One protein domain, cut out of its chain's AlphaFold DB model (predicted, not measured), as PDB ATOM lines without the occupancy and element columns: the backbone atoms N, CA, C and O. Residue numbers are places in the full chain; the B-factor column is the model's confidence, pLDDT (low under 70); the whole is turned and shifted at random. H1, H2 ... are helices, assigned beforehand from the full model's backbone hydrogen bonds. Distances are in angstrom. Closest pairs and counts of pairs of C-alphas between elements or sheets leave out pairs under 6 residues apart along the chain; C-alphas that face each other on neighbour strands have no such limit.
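What this domain is: This is residues 2 to 101 and 297 to 330 of the 337 residues of an uncharacterized protein of Triticum turgidum subsp. durum (UniProt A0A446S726). What shape? It has little regular structure, mostly loops, with H1, H2 and H3 towards one end and H4 and H6 opposite. What builds it? Six named helices, H1 to H6 in order, hold 51 of 134 printed residues, with no named strand: all helix. It is compact, with a radius of gyration of the C-alphas of 15.1 A and spans of 43 by 36 by 27 A.

How they stand to each other: What touches H4? H4, residues 50 to 53, touches H6, residues 297 to 311, closest at the C-alphas of Ala 50 and Val 299, 6.0 A. Which backbones are complete? In H1, residues 2 to 7, and H6, every O i to N i+4 pair is within hydrogen-bond range.

Where its parts are: Where does H1 begin? C-alpha 2 lies at (18.097, 52.194, 123.240). Where does H3 end? H3, residues 23 to 38, runs 22.4 A to C-alpha 38 at (19.181, 47.389, 134.382).

The domain as a whole: What is missing? Residues 102 to 296 are cut out; C-alphas 101 and 297 are 16.9 A apart. Where is confidence low? The pLDDT is under 70 in 22 residues, among them 54 to 64.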
ATOM      1  N   ASP A   2      17.784  50.763 123.099       95.44
ATOM      2  CA  ASP A   2      18.097  52.194 123.240       95.44
ATOM      3  C   ASP A   2      16.865  53.100 123.127       95.44
ATOM      4  O   ASP A   2      16.690  54.004 123.935       95.44
ATOM      5  N   ILE A   3      15.933  52.791 122.216       97.12
ATOM      6  CA  ILE A   3      14.646  53.508 122.117       97.12
ATOM      7  C   ILE A   3      13.848  53.411 123.429       97.12
ATOM      8  O   ILE A   3      13.255  54.393 123.861       97.12
ATOM      9  N   ILE A   4      13.850  52.247 124.088       93.81
ATOM     10  CA  ILE A   4      13.171  52.053 125.382       93.81
ATOM     11  C   ILE A   4      13.887  52.862 126.468       93.81
ATOM     12  O   ILE A   4      13.229  53.528 127.258       93.81
ATOM     13  N   GLN A   5      15.222  52.844 126.474       94.38
ATOM     14  CA  GLN A   5      16.036  53.607 127.422       94.38
ATOM     15  C   GLN A   5      15.801  55.117 127.302       94.38
ATOM     16  O   GLN A   5      15.763  55.814 128.316       94.38
ATOM     17  N   PHE A   6      15.642  55.599 126.068       97.19
ATOM     18  CA  PHE A   6      15.389  56.997 125.755       97.19
ATOM     19  C   PHE A   6      13.953  57.414 126.096       97.19
ATOM     20  O   PHE A   6      13.756  58.374 126.833       97.19
ATOM     21  N   LEU A   7      12.950  56.679 125.601       97.31
ATOM     22  CA  LEU A   7      11.535  57.045 125.760       97.31
ATOM     23  C   LEU A   7      10.961  56.715 127.142       97.31
ATOM     24  O   LEU A   7       9.956  57.304 127.527       97.31
ATOM     25  N   ARG A   8      11.554  55.752 127.858       93.50
ATOM     26  CA  ARG A   8      11.106  55.257 129.172       93.50
ATOM     27  C   ARG A   8       9.584  55.023 129.254       93.50
ATOM     28  O   ARG A   8       8.914  55.588 130.120       93.50
ATOM     29  N   PRO A   9       8.997  54.206 128.356       94.31
ATOM     30  CA  PRO A   9       7.555  53.962 128.354       94.31
ATOM     31  C   PRO A   9       7.099  53.252 129.637       94.31
ATOM     32  O   PRO A   9       7.852  52.475 130.213       94.31
ATOM     33  N   LYS A  10       5.838  53.433 130.056       88.69
ATOM     34  CA  LYS A  10       5.282  52.724 131.231       88.69
ATOM     35  C   LYS A  10       5.293  51.199 131.075       88.69
ATOM     36  O   LYS A  10       5.505  50.481 132.043       88.69
ATOM     37  N   TYR A  11       5.085  50.721 129.850       88.00
ATOM     38  CA  TYR A  11       5.053  49.301 129.514       88.00
ATOM     39  C   TYR A  11       5.911  49.022 128.285       88.00
ATOM     40  O   TYR A  11       5.982  49.838 127.363       88.00
ATOM     41  N   VAL A  12       6.532  47.842 128.259       88.44
ATOM     42  CA  VAL A  12       7.328  47.350 127.132       88.44
ATOM     43  C   VAL A  12       6.862  45.944 126.787       88.44
ATOM     44  O   VAL A  12       7.006  45.028 127.590       88.44
ATOM     45  N   CYS A  13       6.373  45.763 125.564       87.75
ATOM     46  CA  CYS A  13       6.115  44.443 125.001       87.75
ATOM     47  C   CYS A  13       7.143  44.169 123.902       87.75
ATOM     48  O   CYS A  13       7.238  44.918 122.930       87.75
ATOM     49  N   MET A  14       7.931  43.106 124.073       89.44
ATOM     50  CA  MET A  14       8.913  42.654 123.091       89.44
ATOM     51  C   MET A  14       8.554  41.240 122.644       89.44
ATOM     52  O   MET A  14       8.465  40.326 123.464       89.44
ATOM     53  N   GLU A  15       8.354  41.081 121.342       87.81
ATOM     54  CA  GLU A  15       8.038  39.816 120.685       87.81
ATOM     55  C   GLU A  15       9.257  39.341 119.884       87.81
ATOM     56  O   GLU A  15       9.990  40.163 119.329       87.81
ATOM     57  N   ASN A  16       9.505  38.029 119.869       86.56
ATOM     58  CA  ASN A  16      10.523  37.423 119.016       86.56
ATOM     59  C   ASN A  16      10.254  35.920 118.796       86.56
ATOM     60  O   ASN A  16       9.470  35.292 119.512       86.56
ATOM     61  N   VAL A  17      10.959  35.334 117.827       83.25
ATOM     62  CA  VAL A  17      10.909  33.901 117.510       83.25
ATOM     63  C   VAL A  17      11.509  33.037 118.624       83.25
ATOM     64  O   VAL A  17      12.389  33.482 119.360       83.25
ATOM     65  N   LEU A  18      11.065  31.776 118.724       80.31
ATOM     66  CA  LEU A  18      11.506  30.814 119.752       80.31
ATOM     67  C   LEU A  18      13.025  30.597 119.766       80.31
ATOM     68  O   LEU A  18      13.610  30.385 120.825       80.31
ATOM     69  N   ASP A  19      13.671  30.703 118.606       82.81
ATOM     70  CA  ASP A  19      15.107  30.466 118.475       82.81
ATOM     71  C   ASP A  19      15.961  31.465 119.260       82.81
ATOM     72  O   ASP A  19      17.093  31.137 119.597       82.81
ATOM     73  N   ILE A  20      15.418  32.619 119.674       84.50
ATOM     74  CA  ILE A  20      16.115  33.528 120.599       84.50
ATOM     75  C   ILE A  20      16.448  32.861 121.949       84.50
ATOM     76  O   ILE A  20      17.362  33.308 122.639       84.50
ATOM     77  N   LEU A  21      15.713  31.806 122.327       83.81
ATOM     78  CA  LEU A  21      15.929  31.008 123.541       83.81
ATOM     79  C   LEU A  21      16.802  29.771 123.311       83.81
ATOM     80  O   LEU A  21      17.187  29.113 124.270       83.81
ATOM     81  N   LYS A  22      17.094  29.429 122.054       82.12
ATOM     82  CA  LYS A  22      17.934  28.278 121.691       82.12
ATOM     83  C   LYS A  22      19.329  28.722 121.272       82.12
ATOM     84  O   LYS A  22      20.325  28.113 121.645       82.12
ATOM     85  N   PHE A  23      19.394  29.790 120.485       84.69
ATOM     86  CA  PHE A  23      20.625  30.311 119.923       84.69
ATOM     87  C   PHE A  23      21.553  30.841 121.019       84.69
ATOM     88  O   PHE A  23      21.134  31.651 121.849       84.69
ATOM     89  N   ALA A  24      22.814  30.399 120.981       89.06
ATOM     90  CA  ALA A  24      23.876  30.817 121.896       89.06
ATOM     91  C   ALA A  24      23.431  30.801 123.374       89.06
ATOM     92  O   ALA A  24      23.549  31.812 124.062       89.06
ATOM     93  N   ASP A  25      22.835  29.694 123.833       87.06
ATOM     94  CA  ASP A  25      22.301  29.534 125.199       87.06
ATOM     95  C   ASP A  25      21.397  30.700 125.658       87.06
ATOM     96  O   ASP A  25      21.518  31.279 126.743       87.06
ATOM     97  N   ALA A  26      20.494  31.105 124.764       88.75
ATOM     98  CA  ALA A  26      19.563  32.204 124.975       88.75
ATOM     99  C   ALA A  26      20.221  33.565 125.266       88.75
ATOM    100  O   ALA A  26      19.571  34.447 125.836       88.75
ATOM    101  N   THR A  27      21.483  33.776 124.871       93.25
ATOM    102  CA  THR A  27      22.233  35.019 125.139       93.25
ATOM    103  C   THR A  27      21.436  36.265 124.751       93.25
ATOM    104  O   THR A  27      21.375  37.223 125.518       93.25
ATOM    105  N   LEU A  28      20.749  36.247 123.607       91.56
ATOM    106  CA  LEU A  28      19.937  37.375 123.143       91.56
ATOM    107  C   LEU A  28      18.716  37.639 124.040       91.56
ATOM    108  O   LEU A  28      18.398  38.790 124.345       91.56
ATOM    109  N   ALA A  29      18.034  36.588 124.500       87.62
ATOM    110  CA  ALA A  29      16.896  36.728 125.402       87.62
ATOM    111  C   ALA A  29      17.331  37.176 126.803       87.62
ATOM    112  O   ALA A  29      16.698  38.064 127.385       87.62
ATOM    113  N   ARG A  30      18.434  36.610 127.313       90.12
ATOM    114  CA  ARG A  30      19.071  37.000 128.578       90.12
ATOM    115  C   ARG A  30      19.525  38.456 128.524       90.12
ATOM    116  O   ARG A  30      19.201  39.212 129.433       90.12
ATOM    117  N   TYR A  31      20.160  38.881 127.430       93.94
ATOM    118  CA  TYR A  31      20.510  40.279 127.173       93.94
ATOM    119  C   TYR A  31      19.270  41.177 127.224       93.94
ATOM    120  O   TYR A  31      19.258  42.180 127.934       93.94
ATOM    121  N   ALA A  32      18.189  40.796 126.536       91.75
ATOM    122  CA  ALA A  32      16.967  41.588 126.537       91.75
ATOM    123  C   ALA A  32      16.343  41.723 127.941       91.75
ATOM    124  O   ALA A  32      15.878  42.800 128.306       91.75
ATOM    125  N   ILE A  33      16.320  40.655 128.748       89.94
ATOM    126  CA  ILE A  33      15.860  40.732 130.148       89.94
ATOM    127  C   ILE A  33      16.807  41.607 130.976       89.94
ATOM    128  O   ILE A  33      16.351  42.526 131.650       89.94
ATOM    129  N   SER A  34      18.113  41.356 130.891       92.44
ATOM    130  CA  SER A  34      19.144  42.066 131.653       92.44
ATOM    131  C   SER A  34      19.095  43.574 131.411       92.44
ATOM    132  O   SER A  34      19.120  44.346 132.366       92.44
ATOM    133  N   ARG A  35      18.920  44.015 130.156       94.62
ATOM    134  CA  ARG A  35      18.772  45.442 129.833       94.62
ATOM    135  C   ARG A  35      17.523  46.056 130.458       94.62
ATOM    136  O   ARG A  35      17.608  47.169 130.958       94.62
ATOM    137  N   LEU A  36      16.386  45.360 130.448       92.31
ATOM    138  CA  LEU A  36      15.156  45.864 131.074       92.31
ATOM    139  C   LEU A  36      15.310  45.977 132.597       92.31
ATOM    140  O   LEU A  36      14.988  47.023 133.156       92.31
ATOM    141  N   ILE A  37      15.886  44.962 133.248       91.44
ATOM    142  CA  ILE A  37      16.185  44.987 134.691       91.44
ATOM    143  C   ILE A  37      17.164  46.120 135.025       91.44
ATOM    144  O   ILE A  37      16.931  46.870 135.967       91.44
ATOM    145  N   GLY A  38      18.219  46.295 134.224       93.00
ATOM    146  CA  GLY A  38      19.181  47.389 134.382       93.00
ATOM    147  C   GLY A  38      18.582  48.783 134.158       93.00
ATOM    148  O   GLY A  38      19.136  49.768 134.626       93.00
ATOM    149  N   MET A  39      17.436  48.873 133.477       93.12
ATOM    150  CA  MET A  39      16.627  50.092 133.348       93.12
ATOM    151  C   MET A  39      15.511  50.181 134.407       93.12
ATOM    152  O   MET A  39      14.621  51.017 134.280       93.12
ATOM    153  N   HIS A  40      15.545  49.325 135.433       92.00
ATOM    154  CA  HIS A  40      14.572  49.237 136.529       92.00
ATOM    155  C   HIS A  40      13.140  48.865 136.109       92.00
ATOM    156  O   HIS A  40      12.177  49.167 136.814       92.00
ATOM    157  N   TYR A  41      12.982  48.159 134.986       89.25
ATOM    158  CA  TYR A  41      11.695  47.586 134.601       89.25
ATOM    159  C   TYR A  41      11.438  46.256 135.306       89.25
ATOM    160  O   TYR A  41      12.247  45.326 135.237       89.25
ATOM    161  N   GLN A  42      10.232  46.112 135.855       85.56
ATOM    162  CA  GLN A  42       9.685  44.795 136.171       85.56
ATOM    163  C   GLN A  42       9.572  43.980 134.878       85.56
ATOM    164  O   GLN A  42       8.987  44.430 133.893       85.56
ATOM    165  N   SER A  43      10.163  42.788 134.867       84.00
ATOM    166  CA  SER A  43      10.347  42.002 133.647       84.00
ATOM    167  C   SER A  43       9.954  40.546 133.884       84.00
ATOM    168  O   SER A  43      10.435  39.933 134.829       84.00
ATOM    169  N   LYS A  44       9.130  39.966 133.001       82.88
ATOM    170  CA  LYS A  44       8.935  38.504 132.904       82.88
ATOM    171  C   LYS A  44       9.027  38.058 131.451       82.88
ATOM    172  O   LYS A  44       8.898  38.880 130.542       82.88
ATOM    173  N   LEU A  45       9.244  36.765 131.246       83.75
ATOM    174  CA  LEU A  45       9.301  36.101 129.948       83.75
ATOM    175  C   LEU A  45       8.244  34.998 129.893       83.75
ATOM    176  O   LEU A  45       8.041  34.310 130.884       83.75
ATOM    177  N   GLY A  46       7.554  34.869 128.760       82.00
ATOM    178  CA  GLY A  46       6.510  33.870 128.562       82.00
ATOM    179  C   GLY A  46       6.499  33.331 127.136       82.00
ATOM    180  O   GLY A  46       6.744  34.046 126.164       82.00
ATOM    181  N   ILE A  47       6.200  32.047 127.003       82.12
ATOM    182  CA  ILE A  47       6.112  31.311 125.745       82.12
ATOM    183  C   ILE A  47       4.638  30.998 125.530       82.12
ATOM    184  O   ILE A  47       4.058  30.204 126.260       82.12
ATOM    185  N   MET A  48       4.016  31.648 124.550       80.75
ATOM    186  CA  MET A  48       2.602  31.463 124.235       80.75
ATOM    187  C   MET A  48       2.465  30.630 122.955       80.75
ATOM    188  O   MET A  48       3.356  30.583 122.103       80.75
ATOM    189  N   ALA A  49       1.340  29.947 122.798       80.50
ATOM    190  CA  ALA A  49       1.002  29.231 121.579       80.50
ATOM    191  C   ALA A  49      -0.246  29.870 120.976       80.50
ATOM    192  O   ALA A  49      -1.279  29.871 121.625       80.50
ATOM    193  N   ALA A  50      -0.191  30.406 119.755       77.31
ATOM    194  CA  ALA A  50      -1.379  30.993 119.120       77.31
ATOM    195  C   ALA A  50      -2.557  29.994 118.975       77.31
ATOM    196  O   ALA A  50      -3.703  30.422 119.066       77.31
ATOM    197  N   GLY A  51      -2.239  28.692 118.903       75.25
ATOM    198  CA  GLY A  51      -3.038  27.475 119.093       75.25
ATOM    199  C   GLY A  51      -4.121  27.675 120.124       75.25
ATOM    200  O   GLY A  51      -5.314  27.524 119.885       75.25
ATOM    201  N   CYS A  52      -3.632  28.092 121.281       80.25
ATOM    202  CA  CYS A  52      -4.367  28.200 122.514       80.25
ATOM    203  C   CYS A  52      -5.310  29.405 122.571       80.25
ATOM    204  O   CYS A  52      -6.028  29.541 123.555       80.25
ATOM    205  N   TYR A  53      -5.313  30.286 121.568       79.56
ATOM    206  CA  TYR A  53      -6.110  31.521 121.559       79.56
ATOM    207  C   TYR A  53      -7.027  31.609 120.332       79.56
ATOM    208  O   TYR A  53      -7.314  32.708 119.854       79.56
ATOM    209  N   GLY A  54      -7.472  30.460 119.811       63.78
ATOM    210  CA  GLY A  54      -8.412  30.395 118.691       63.78
ATOM    211  C   GLY A  54      -7.761  30.553 117.314       63.78
ATOM    212  O   GLY A  54      -8.378  31.098 116.399       63.78
ATOM    213  N   LEU A  55      -6.510  30.107 117.153       63.59
ATOM    214  CA  LEU A  55      -5.827  30.000 115.857       63.59
ATOM    215  C   LEU A  55      -4.940  28.767 115.800       63.59
ATOM    216  O   LEU A  55      -4.408  28.384 116.820       63.59
ATOM    217  N   PRO A  56      -4.624  28.218 114.626       36.88
ATOM    218  CA  PRO A  56      -3.635  27.154 114.491       36.88
ATOM    219  C   PRO A  56      -2.204  27.721 114.327       36.88
ATOM    220  O   PRO A  56      -1.735  27.819 113.198       36.88
ATOM    221  N   GLN A  57      -1.488  28.135 115.393       36.12
ATOM    222  CA  GLN A  57      -0.058  28.565 115.305       36.12
ATOM    223  C   GLN A  57       0.691  28.582 116.680       36.12
ATOM    224  O   GLN A  57       0.052  28.527 117.705       36.12
ATOM    225  N   PHE A  58       2.028  28.694 116.801       35.06
ATOM    226  CA  PHE A  58       2.769  28.838 118.095       35.06
ATOM    227  C   PHE A  58       3.619  30.142 118.181       35.06
ATOM    228  O   PHE A  58       4.276  30.433 117.183       35.06
ATOM    229  N   ARG A  59       3.643  30.938 119.295       41.03
ATOM    230  CA  ARG A  59       4.493  32.175 119.437       41.03
ATOM    231  C   ARG A  59       4.566  32.897 120.829       41.03
ATOM    232  O   ARG A  59       3.527  33.154 121.418       41.03
ATOM    233  N   MET A  60       5.750  33.383 121.271       39.00
ATOM    234  CA  MET A  60       6.146  33.877 122.642       39.00
ATOM    235  C   MET A  60       6.164  35.403 122.923       39.00
ATOM    236  O   MET A  60       6.406  36.139 121.966       39.00
ATOM    237  N   ARG A  61       5.992  35.897 124.191       44.28
ATOM    238  CA  ARG A  61       5.917  37.353 124.594       44.28
ATOM    239  C   ARG A  61       6.268  37.719 126.080       44.28
ATOM    240  O   ARG A  61       6.520  36.835 126.887       44.28
ATOM    241  N   LYS A  62       6.304  39.028 126.452       36.47
ATOM    242  CA  LYS A  62       6.631  39.604 127.803       36.47
ATOM    243  C   LYS A  62       5.543  40.542 128.401       36.47
ATOM    244  O   LYS A  62       4.807  41.132 127.618       36.47
ATOM    245  N   LEU A  63       5.501  40.650 129.752       52.59
ATOM    246  CA  LEU A  63       4.466  41.222 130.672       52.59
ATOM    247  C   LEU A  63       3.607  42.385 130.149       52.59
ATOM    248  O   LEU A  63       4.176  43.285 129.526       52.59
ATOM    249  N   PRO A  64       2.280  42.447 130.419       59.78
ATOM    250  CA  PRO A  64       1.431  42.126 131.615       59.78
ATOM    251  C   PRO A  64       1.147  40.629 131.883       59.78
ATOM    252  O   PRO A  64       1.662  39.831 131.103       59.78
ATOM    253  N   PRO A  65       0.410  40.198 132.951       71.56
ATOM    254  CA  PRO A  65       0.239  38.766 133.237       71.56
ATOM    255  C   PRO A  65      -0.207  38.011 131.989       71.56
ATOM    256  O   PRO A  65      -1.006  38.514 131.194       71.56
ATOM    257  N   PHE A  66       0.363  36.826 131.778       76.94
ATOM    258  CA  PHE A  66       0.138  36.132 130.522       76.94
ATOM    259  C   PHE A  66      -1.276  35.557 130.495       76.94
ATOM    260  O   PHE A  66      -1.653  34.831 131.419       76.94
ATOM    261  N   PRO A  67      -2.071  35.864 129.458       80.19
ATOM    262  CA  PRO A  67      -3.410  35.321 129.356       80.19
ATOM    263  C   PRO A  67      -3.325  33.806 129.161       80.19
ATOM    264  O   PRO A  67      -2.565  33.337 128.315       80.19
ATOM    265  N   LEU A  68      -4.093  33.044 129.930       80.94
ATOM    266  CA  LEU A  68      -4.132  31.585 129.849       80.94
ATOM    267  C   LEU A  68      -4.794  31.098 128.546       80.94
ATOM    268  O   LEU A  68      -5.611  31.824 127.966       80.94
ATOM    269  N   PRO A  69      -4.461  29.877 128.081       77.25
ATOM    270  CA  PRO A  69      -5.142  29.217 126.968       77.25
ATOM    271  C   PRO A  69      -6.669  29.222 127.098       77.25
ATOM    272  O   PRO A  69      -7.197  28.869 128.152       77.25
ATOM    273  N   THR A  70      -7.366  29.555 126.009       77.69
ATOM    274  CA  THR A  70      -8.824  29.383 125.857       77.69
ATOM    275  C   THR A  70      -9.182  28.123 125.069       77.69
ATOM    276  O   THR A  70     -10.257  27.567 125.262       77.69
ATOM    277  N   HIS A  71      -8.281  27.660 124.197       78.69
ATOM    278  CA  HIS A  71      -8.458  26.482 123.346       78.69
ATOM    279  C   HIS A  71      -7.406  25.415 123.651       78.69
ATOM    280  O   HIS A  71      -6.268  25.735 124.006       78.69
ATOM    281  N   GLY A  72      -7.758  24.147 123.432       75.56
ATOM    282  CA  GLY A  72      -6.766  23.091 123.252       75.56
ATOM    283  C   GLY A  72      -5.928  23.356 121.995       75.56
ATOM    284  O   GLY A  72      -6.407  23.948 121.028       75.56
ATOM    285  N   ALA A  73      -4.671  22.913 121.980       69.88
ATOM    286  CA  ALA A  73      -3.776  23.111 120.843       69.88
ATOM    287  C   ALA A  73      -3.138  21.796 120.390       69.88
ATOM    288  O   ALA A  73      -2.646  21.014 121.200       69.88
ATOM    289  N   ILE A  74      -3.085  21.587 119.074       62.12
ATOM    290  CA  ILE A  74      -2.322  20.489 118.475       62.12
ATOM    291  C   ILE A  74      -0.860  20.934 118.385       62.12
ATOM    292  O   ILE A  74      -0.496  21.762 117.544       62.12
ATOM    293  N   VAL A  75      -0.022  20.409 119.277       61.91
ATOM    294  CA  VAL A  75       1.385  20.806 119.396       61.91
ATOM    295  C   VAL A  75       2.222  20.197 118.276       61.91
ATOM    296  O   VAL A  75       2.307  18.982 118.139       61.91
ATOM    297  N   LYS A  76       2.860  21.058 117.472       56.94
ATOM    298  CA  LYS A  76       3.809  20.645 116.420       56.94
ATOM    299  C   LYS A  76       5.278  20.895 116.777       56.94
ATOM    300  O   LYS A  76       6.143  20.363 116.094       56.94
ATOM    301  N   ASN A  77       5.560  21.679 117.825       59.56
ATOM    302  CA  ASN A  77       6.914  22.063 118.243       59.56
ATOM    303  C   ASN A  77       7.070  21.959 119.766       59.56
ATOM    304  O   ASN A  77       6.154  22.326 120.497       59.56
ATOM    305  N   SER A  78       8.247  21.539 120.234       63.47
ATOM    306  CA  SER A  78       8.587  21.479 121.659       63.47
ATOM    307  C   SER A  78       9.248  22.767 122.171       63.47
ATOM    308  O   SER A  78       9.921  23.500 121.434       63.47
ATOM    309  N   CYS A  79       9.047  23.038 123.462       66.62
ATOM    310  CA  CYS A  79       9.735  24.088 124.208       66.62
ATOM    311  C   CYS A  79      11.157  23.621 124.594       66.62
ATOM    312  O   CYS A  79      11.322  22.447 124.930       66.62
ATOM    313  N   PRO A  80      12.193  24.484 124.563       73.56
ATOM    314  CA  PRO A  80      13.487  24.154 125.156       73.56
ATOM    315  C   PRO A  80      13.352  23.882 126.659       73.56
ATOM    316  O   PRO A  80      12.765  24.693 127.373       73.56
ATOM    317  N   LEU A  81      13.960  22.797 127.147       77.56
ATOM    318  CA  LEU A  81      13.839  22.346 128.541       77.56
ATOM    319  C   LEU A  81      14.239  23.430 129.561       77.56
ATOM    320  O   LEU A  81      13.547  23.650 130.548       77.56
ATOM    321  N   ALA A  82      15.296  24.197 129.269       78.12
ATOM    322  CA  ALA A  82      15.756  25.303 130.116       78.12
ATOM    323  C   ALA A  82      14.710  26.423 130.324       78.12
ATOM    324  O   ALA A  82      14.860  27.248 131.222       78.12
ATOM    325  N   PHE A  83      13.658  26.465 129.498       78.69
ATOM    326  CA  PHE A  83      12.599  27.471 129.543       78.69
ATOM    327  C   PHE A  83      11.205  26.871 129.749       78.69
ATOM    328  O   PHE A  83      10.222  27.585 129.561       78.69
ATOM    329  N   GLU A  84      11.098  25.612 130.172       79.44
ATOM    330  CA  GLU A  84       9.818  24.925 130.388       79.44
ATOM    331  C   GLU A  84       8.894  25.690 131.349       79.44
ATOM    332  O   GLU A  84       7.730  25.919 131.032       79.44
ATOM    333  N   LEU A  85       9.443  26.238 132.440       76.94
ATOM    334  CA  LEU A  85       8.705  27.069 133.405       76.94
ATOM    335  C   LEU A  85       8.191  28.403 132.836       76.94
ATOM    336  O   LEU A  85       7.399  29.085 133.480       76.94
ATOM    337  N   ASN A  86       8.648  28.807 131.648       79.62
ATOM    338  CA  ASN A  86       8.155  30.004 130.968       79.62
ATOM    339  C   ASN A  86       7.007  29.680 130.001       79.62
ATOM    340  O   ASN A  86       6.494  30.590 129.346       79.62
ATOM    341  N   LEU A  87       6.612  28.410 129.865       80.06
ATOM    342  CA  LEU A  87       5.472  28.023 129.048       80.06
ATOM    343  C   LEU A  87       4.172  28.519 129.682       80.06
ATOM    344  O   LEU A  87       3.858  28.220 130.829       80.06
ATOM    345  N   VAL A  88       3.406  29.295 128.918       76.88
ATOM    346  CA  VAL A  88       2.092  29.777 129.344       76.88
ATOM    347  C   VAL A  88       1.082  28.666 129.092       76.88
ATOM    348  O   VAL A  88       0.702  28.404 127.951       76.88
ATOM    349  N   GLY A  89       0.651  28.021 130.170       78.81
ATOM    350  CA  GLY A  89      -0.293  26.915 130.146       78.81
ATOM    351  C   GLY A  89      -1.025  26.776 131.475       78.81
ATOM    352  O   GLY A  89      -0.662  27.405 132.468       78.81
ATOM    353  N   TRP A  90      -2.080  25.966 131.471       75.12
ATOM    354  CA  TRP A  90      -2.725  25.525 132.703       75.12
ATOM    355  C   TRP A  90      -1.841  24.491 133.407       75.12
ATOM    356  O   TRP A  90      -1.136  23.738 132.740       75.12
ATOM    357  N   SER A  91      -1.871  24.466 134.741       70.94
ATOM    358  CA  SER A  91      -1.207  23.415 135.521       70.94
ATOM    359  C   SER A  91      -1.877  22.066 135.260       70.94
ATOM    360  O   SER A  91      -3.106  22.009 135.210       70.94
ATOM    361  N   ASP A  92      -1.097  20.984 135.202       66.19
ATOM    362  CA  ASP A  92      -1.599  19.609 135.020       66.19
ATOM    363  C   ASP A  92      -2.602  19.188 136.109       66.19
ATOM    364  O   ASP A  92      -3.448  18.321 135.905       66.19
ATOM    365  N   SER A  93      -2.540  19.834 137.276       63.16
ATOM    366  CA  SER A  93      -3.454  19.619 138.400       63.16
ATOM    367  C   SER A  93      -4.797  20.353 138.286       63.16
ATOM    368  O   SER A  93      -5.677  20.138 139.117       63.16
ATOM    369  N   THR A  94      -4.975  21.240 137.300       69.62
ATOM    370  CA  THR A  94      -6.189  22.056 137.152       69.62
ATOM    371  C   THR A  94      -7.072  21.499 136.040       69.62
ATOM    372  O   THR A  94      -6.744  21.600 134.861       69.62
ATOM    373  N   ALA A  95      -8.232  20.949 136.403       65.62
ATOM    374  CA  ALA A  95      -9.225  20.512 135.428       65.62
ATOM    375  C   ALA A  95      -9.918  21.735 134.800       65.62
ATOM    376  O   ALA A  95     -10.789  22.351 135.414       65.62
ATOM    377  N   VAL A  96      -9.523  22.091 133.576       75.50
ATOM    378  CA  VAL A  96     -10.130  23.185 132.805       75.50
ATOM    379  C   VAL A  96     -10.746  22.645 131.526       75.50
ATOM    380  O   VAL A  96     -10.100  21.933 130.759       75.50
ATOM    381  N   GLN A  97     -11.995  23.024 131.267       79.06
ATOM    382  CA  GLN A  97     -12.664  22.725 130.009       79.06
ATOM    383  C   GLN A  97     -12.256  23.765 128.955       79.06
ATOM    384  O   GLN A  97     -12.794  24.870 128.919       79.06
ATOM    385  N   LEU A  98     -11.274  23.419 128.121       81.19
ATOM    386  CA  LEU A  98     -10.844  24.242 126.988       81.19
ATOM    387  C   LEU A  98     -11.758  24.041 125.773       81.19
ATOM    388  O   LEU A  98     -12.305  22.956 125.566       81.19
ATOM    389  N   GLU A  99     -11.879  25.073 124.938       82.06
ATOM    390  CA  GLU A  99     -12.549  24.967 123.639       82.06
ATOM    391  C   GLU A  99     -11.774  24.027 122.696       82.06
ATOM    392  O   GLU A  99     -10.556  23.836 122.821       82.06
ATOM    393  N   THR A 100     -12.481  23.412 121.744       83.56
ATOM    394  CA  THR A 100     -11.892  22.456 120.799       83.56
ATOM    395  C   THR A 100     -10.833  23.118 119.912       83.56
ATOM    396  O   THR A 100     -11.033  24.257 119.488       83.56
ATOM    397  N   PRO A 101      -9.728  22.423 119.574       84.75
ATOM    398  CA  PRO A 101      -8.729  22.963 118.658       84.75
ATOM    399  C   PRO A 101      -9.337  23.327 117.302       84.75
ATOM    400  O   PRO A 101     -10.113  22.559 116.740       84.75
ATOM    401  N   VAL A 297      -3.082  37.916 115.465       91.56
ATOM    402  CA  VAL A 297      -3.971  38.984 115.949       91.56
ATOM    403  C   VAL A 297      -4.675  38.612 117.263       91.56
ATOM    404  O   VAL A 297      -4.617  39.423 118.185       91.56
ATOM    405  N   PRO A 298      -5.246  37.404 117.446       89.56
ATOM    406  CA  PRO A 298      -5.852  36.970 118.710       89.56
ATOM    407  C   PRO A 298      -4.878  36.965 119.884       89.56
ATOM    408  O   PRO A 298      -5.231  37.396 120.979       89.56
ATOM    409  N   VAL A 299      -3.618  36.588 119.656       87.69
ATOM    410  CA  VAL A 299      -2.588  36.672 120.700       87.69
ATOM    411  C   VAL A 299      -2.234  38.140 120.979       87.69
ATOM    412  O   VAL A 299      -2.006  38.528 122.121       87.69
ATOM    413  N   GLY A 300      -2.196  38.997 119.946       89.88
ATOM    414  CA  GLY A 300      -2.136  40.465 120.079       89.88
ATOM    415  C   GLY A 300      -3.233  41.011 120.988       89.88
ATOM    416  O   GLY A 300      -2.951  41.719 121.951       89.88
ATOM    417  N   ARG A 301      -4.473  40.608 120.717       89.50
ATOM    418  CA  ARG A 301      -5.674  41.012 121.444       89.50
ATOM    419  C   ARG A 301      -5.685  40.519 122.891       89.50
ATOM    420  O   ARG A 301      -5.987  41.308 123.779       89.50
ATOM    421  N   ALA A 302      -5.305  39.267 123.142       88.94
ATOM    422  CA  ALA A 302      -5.222  38.702 124.489       88.94
ATOM    423  C   ALA A 302      -4.232  39.472 125.380       88.94
ATOM    424  O   ALA A 302      -4.535  39.793 126.527       88.94
ATOM    425  N   LEU A 303      -3.069  39.843 124.839       88.06
ATOM    426  CA  LEU A 303      -2.108  40.664 125.579       88.06
ATOM    427  C   LEU A 303      -2.503  42.126 125.682       88.06
ATOM    428  O   LEU A 303      -2.225  42.747 126.702       88.06
ATOM    429  N   GLY A 304      -3.167  42.672 124.663       90.06
ATOM    430  CA  GLY A 304      -3.778  43.994 124.751       90.06
ATOM    431  C   GLY A 304      -4.783  44.067 125.901       90.06
ATOM    432  O   GLY A 304      -4.772  45.030 126.660       90.06
ATOM    433  N   TYR A 305      -5.587  43.015 126.089       89.44
ATOM    434  CA  TYR A 305      -6.502  42.904 127.224       89.44
ATOM    435  C   TYR A 305      -5.759  42.823 128.561       89.44
ATOM    436  O   TYR A 305      -6.048  43.607 129.461       89.44
ATOM    437  N   ALA A 306      -4.747  41.957 128.676       87.19
ATOM    438  CA  ALA A 306      -3.908  41.892 129.876       87.19
ATOM    439  C   ALA A 306      -3.256  43.244 130.208       87.19
ATOM    440  O   ALA A 306      -3.146  43.620 131.375       87.19
ATOM    441  N   LEU A 307      -2.874  44.006 129.180       88.00
ATOM    442  CA  LEU A 307      -2.246  45.318 129.329       88.00
ATOM    443  C   LEU A 307      -3.238  46.357 129.807       88.00
ATOM    444  O   LEU A 307      -2.919  47.127 130.708       88.00
ATOM    445  N   ALA A 308      -4.447  46.337 129.252       89.12
ATOM    446  CA  ALA A 308      -5.531  47.177 129.718       89.12
ATOM    447  C   ALA A 308      -5.860  46.886 131.190       89.12
ATOM    448  O   ALA A 308      -5.920  47.819 131.985       89.12
ATOM    449  N   MET A 309      -5.994  45.614 131.576       88.00
ATOM    450  CA  MET A 309      -6.301  45.230 132.959       88.00
ATOM    451  C   MET A 309      -5.202  45.662 133.934       88.00
ATOM    452  O   MET A 309      -5.513  46.231 134.979       88.00
ATOM    453  N   ALA A 310      -3.929  45.473 133.574       84.94
ATOM    454  CA  ALA A 310      -2.808  45.919 134.400       84.94
ATOM    455  C   ALA A 310      -2.755  47.448 134.524       84.94
ATOM    456  O   ALA A 310      -2.551  47.973 135.613       84.94
ATOM    457  N   ASN A 311      -2.998  48.177 133.431       86.94
ATOM    458  CA  ASN A 311      -3.039  49.641 133.446       86.94
ATOM    459  C   ASN A 311      -4.236  50.198 134.238       86.94
ATOM    460  O   ASN A 311      -4.176  51.318 134.737       86.94
ATOM    461  N   LEU A 312      -5.316  49.423 134.361       88.88
ATOM    462  CA  LEU A 312      -6.485  49.739 135.185       88.88
ATOM    463  C   LEU A 312      -6.359  49.238 136.635       88.88
ATOM    464  O   LEU A 312      -7.321  49.361 137.388       88.88
ATOM    465  N   ASN A 313      -5.209  48.675 137.030       85.50
ATOM    466  CA  ASN A 313      -4.984  48.051 138.341       85.50
ATOM    467  C   ASN A 313      -6.013  46.959 138.690       85.50
ATOM    468  O   ASN A 313      -6.353  46.758 139.851       85.50
ATOM    469  N   LYS A 314      -6.516  46.245 137.676       86.44
ATOM    470  CA  LYS A 314      -7.466  45.130 137.823       86.44
ATOM    471  C   LYS A 314      -6.786  43.757 137.763       86.44
ATOM    472  O   LYS A 314      -7.426  42.759 137.445       86.44
ATOM    473  N   THR A 315      -5.480  43.700 138.004       80.56
ATOM    474  CA  THR A 315      -4.693  42.460 137.987       80.56
ATOM    475  C   THR A 315      -4.123  42.176 139.368       80.56
ATOM    476  O   THR A 315      -3.618  43.093 140.013       80.56
ATOM    477  N   GLY A 316      -4.162  40.911 139.791       76.38
ATOM    478  CA  GLY A 316      -3.451  40.439 140.980       76.38
ATOM    479  C   GLY A 316      -1.942  40.277 140.751       76.38
ATOM    480  O   GLY A 316      -1.404  40.669 139.714       76.38
ATOM    481  N   ASN A 317      -1.263  39.660 141.721       76.06
ATOM    482  CA  ASN A 317       0.180  39.378 141.654       76.06
ATOM    483  C   ASN A 317       0.525  38.121 140.838       76.06
ATOM    484  O   ASN A 317       1.704  37.870 140.559       76.06
ATOM    485  N   ASP A 318      -0.485  37.349 140.436       80.56
ATOM    486  CA  ASP A 318      -0.292  36.111 139.693       80.56
ATOM    487  C   ASP A 318       0.398  36.351 138.339       80.56
ATOM    488  O   ASP A 318       0.147  37.345 137.645       80.56
ATOM    489  N   PRO A 319       1.314  35.457 137.922       75.19
ATOM    490  CA  PRO A 319       2.002  35.580 136.638       75.19
ATOM    491  C   PRO A 319       1.084  35.332 135.434       75.19
ATOM    492  O   PRO A 319       1.429  35.736 134.320       75.19
ATOM    493  N   LEU A 320      -0.061  34.691 135.663       82.25
ATOM    494  CA  LEU A 320      -1.024  34.260 134.660       82.25
ATOM    495  C   LEU A 320      -2.381  34.915 134.930       82.25
ATOM    496  O   LEU A 320      -2.707  35.239 136.068       82.25
ATOM    497  N   MET A 321      -3.176  35.109 133.881       84.44
ATOM    498  CA  MET A 321      -4.511  35.702 133.977       84.44
ATOM    499  C   MET A 321      -5.498  34.905 133.128       84.44
ATOM    500  O   MET A 321      -5.239  34.635 131.956       84.44
ATOM    501  N   ALA A 322      -6.655  34.555 133.686       86.81
ATOM    502  CA  ALA A 322      -7.737  33.980 132.898       86.81
ATOM    503  C   ALA A 322      -8.380  35.059 132.010       86.81
ATOM    504  O   ALA A 322      -8.645  36.180 132.450       86.81
ATOM    505  N   LEU A 323      -8.624  34.726 130.743       86.69
ATOM    506  CA  LEU A 323      -9.420  35.574 129.860       86.69
ATOM    507  C   LEU A 323     -10.918  35.391 130.162       86.69
ATOM    508  O   LEU A 323     -11.313  34.309 130.599       86.69
ATOM    509  N   PRO A 324     -11.761  36.405 129.892       86.38
ATOM    510  CA  PRO A 324     -13.209  36.258 129.994       86.38
ATOM    511  C   PRO A 324     -13.745  35.078 129.160       86.38
ATOM    512  O   PRO A 324     -13.149  34.722 128.135       86.38
ATOM    513  N   PRO A 325     -14.894  34.493 129.533       82.31
ATOM    514  CA  PRO A 325     -15.533  33.449 128.737       82.31
ATOM    515  C   PRO A 325     -15.758  33.885 127.282       82.31
ATOM    516  O   PRO A 325     -16.128  35.031 127.019       82.31
ATOM    517  N   LYS A 326     -15.548  32.966 126.327       79.00
ATOM    518  CA  LYS A 326     -15.701  33.201 124.876       79.00
ATOM    519  C   LYS A 326     -14.858  34.357 124.329       79.00
ATOM    520  O   LYS A 326     -15.195  34.958 123.307       79.00
ATOM    521  N   PHE A 327     -13.743  34.687 124.986       84.06
ATOM    522  CA  PHE A 327     -12.908  35.814 124.573       84.06
ATOM    523  C   PHE A 327     -12.459  35.701 123.113       84.06
ATOM    524  O   PHE A 327     -12.507  36.705 122.410       84.06
ATOM    525  N   ALA A 328     -12.065  34.511 122.641       81.25
ATOM    526  CA  ALA A 328     -11.469  34.308 121.316       81.25
ATOM    527  C   ALA A 328     -12.333  34.862 120.166       81.25
ATOM    528  O   ALA A 328     -11.800  35.580 119.318       81.25
ATOM    529  N   PHE A 329     -13.650  34.623 120.201       83.00
ATOM    530  CA  PHE A 329     -14.592  35.002 119.133       83.00
ATOM    531  C   PHE A 329     -15.694  35.977 119.561       83.00
ATOM    532  O   PHE A 329     -16.667  36.175 118.834       83.00
ATOM    533  N   SER A 330     -15.524  36.650 120.700       80.00
ATOM    534  CA  SER A 330     -16.421  37.730 121.121       80.00
ATOM    535  C   SER A 330     -15.947  39.101 120.628       80.00
ATOM    536  O   SER A 330     -14.766  39.440 120.735       80.00
TER     537      SER A 330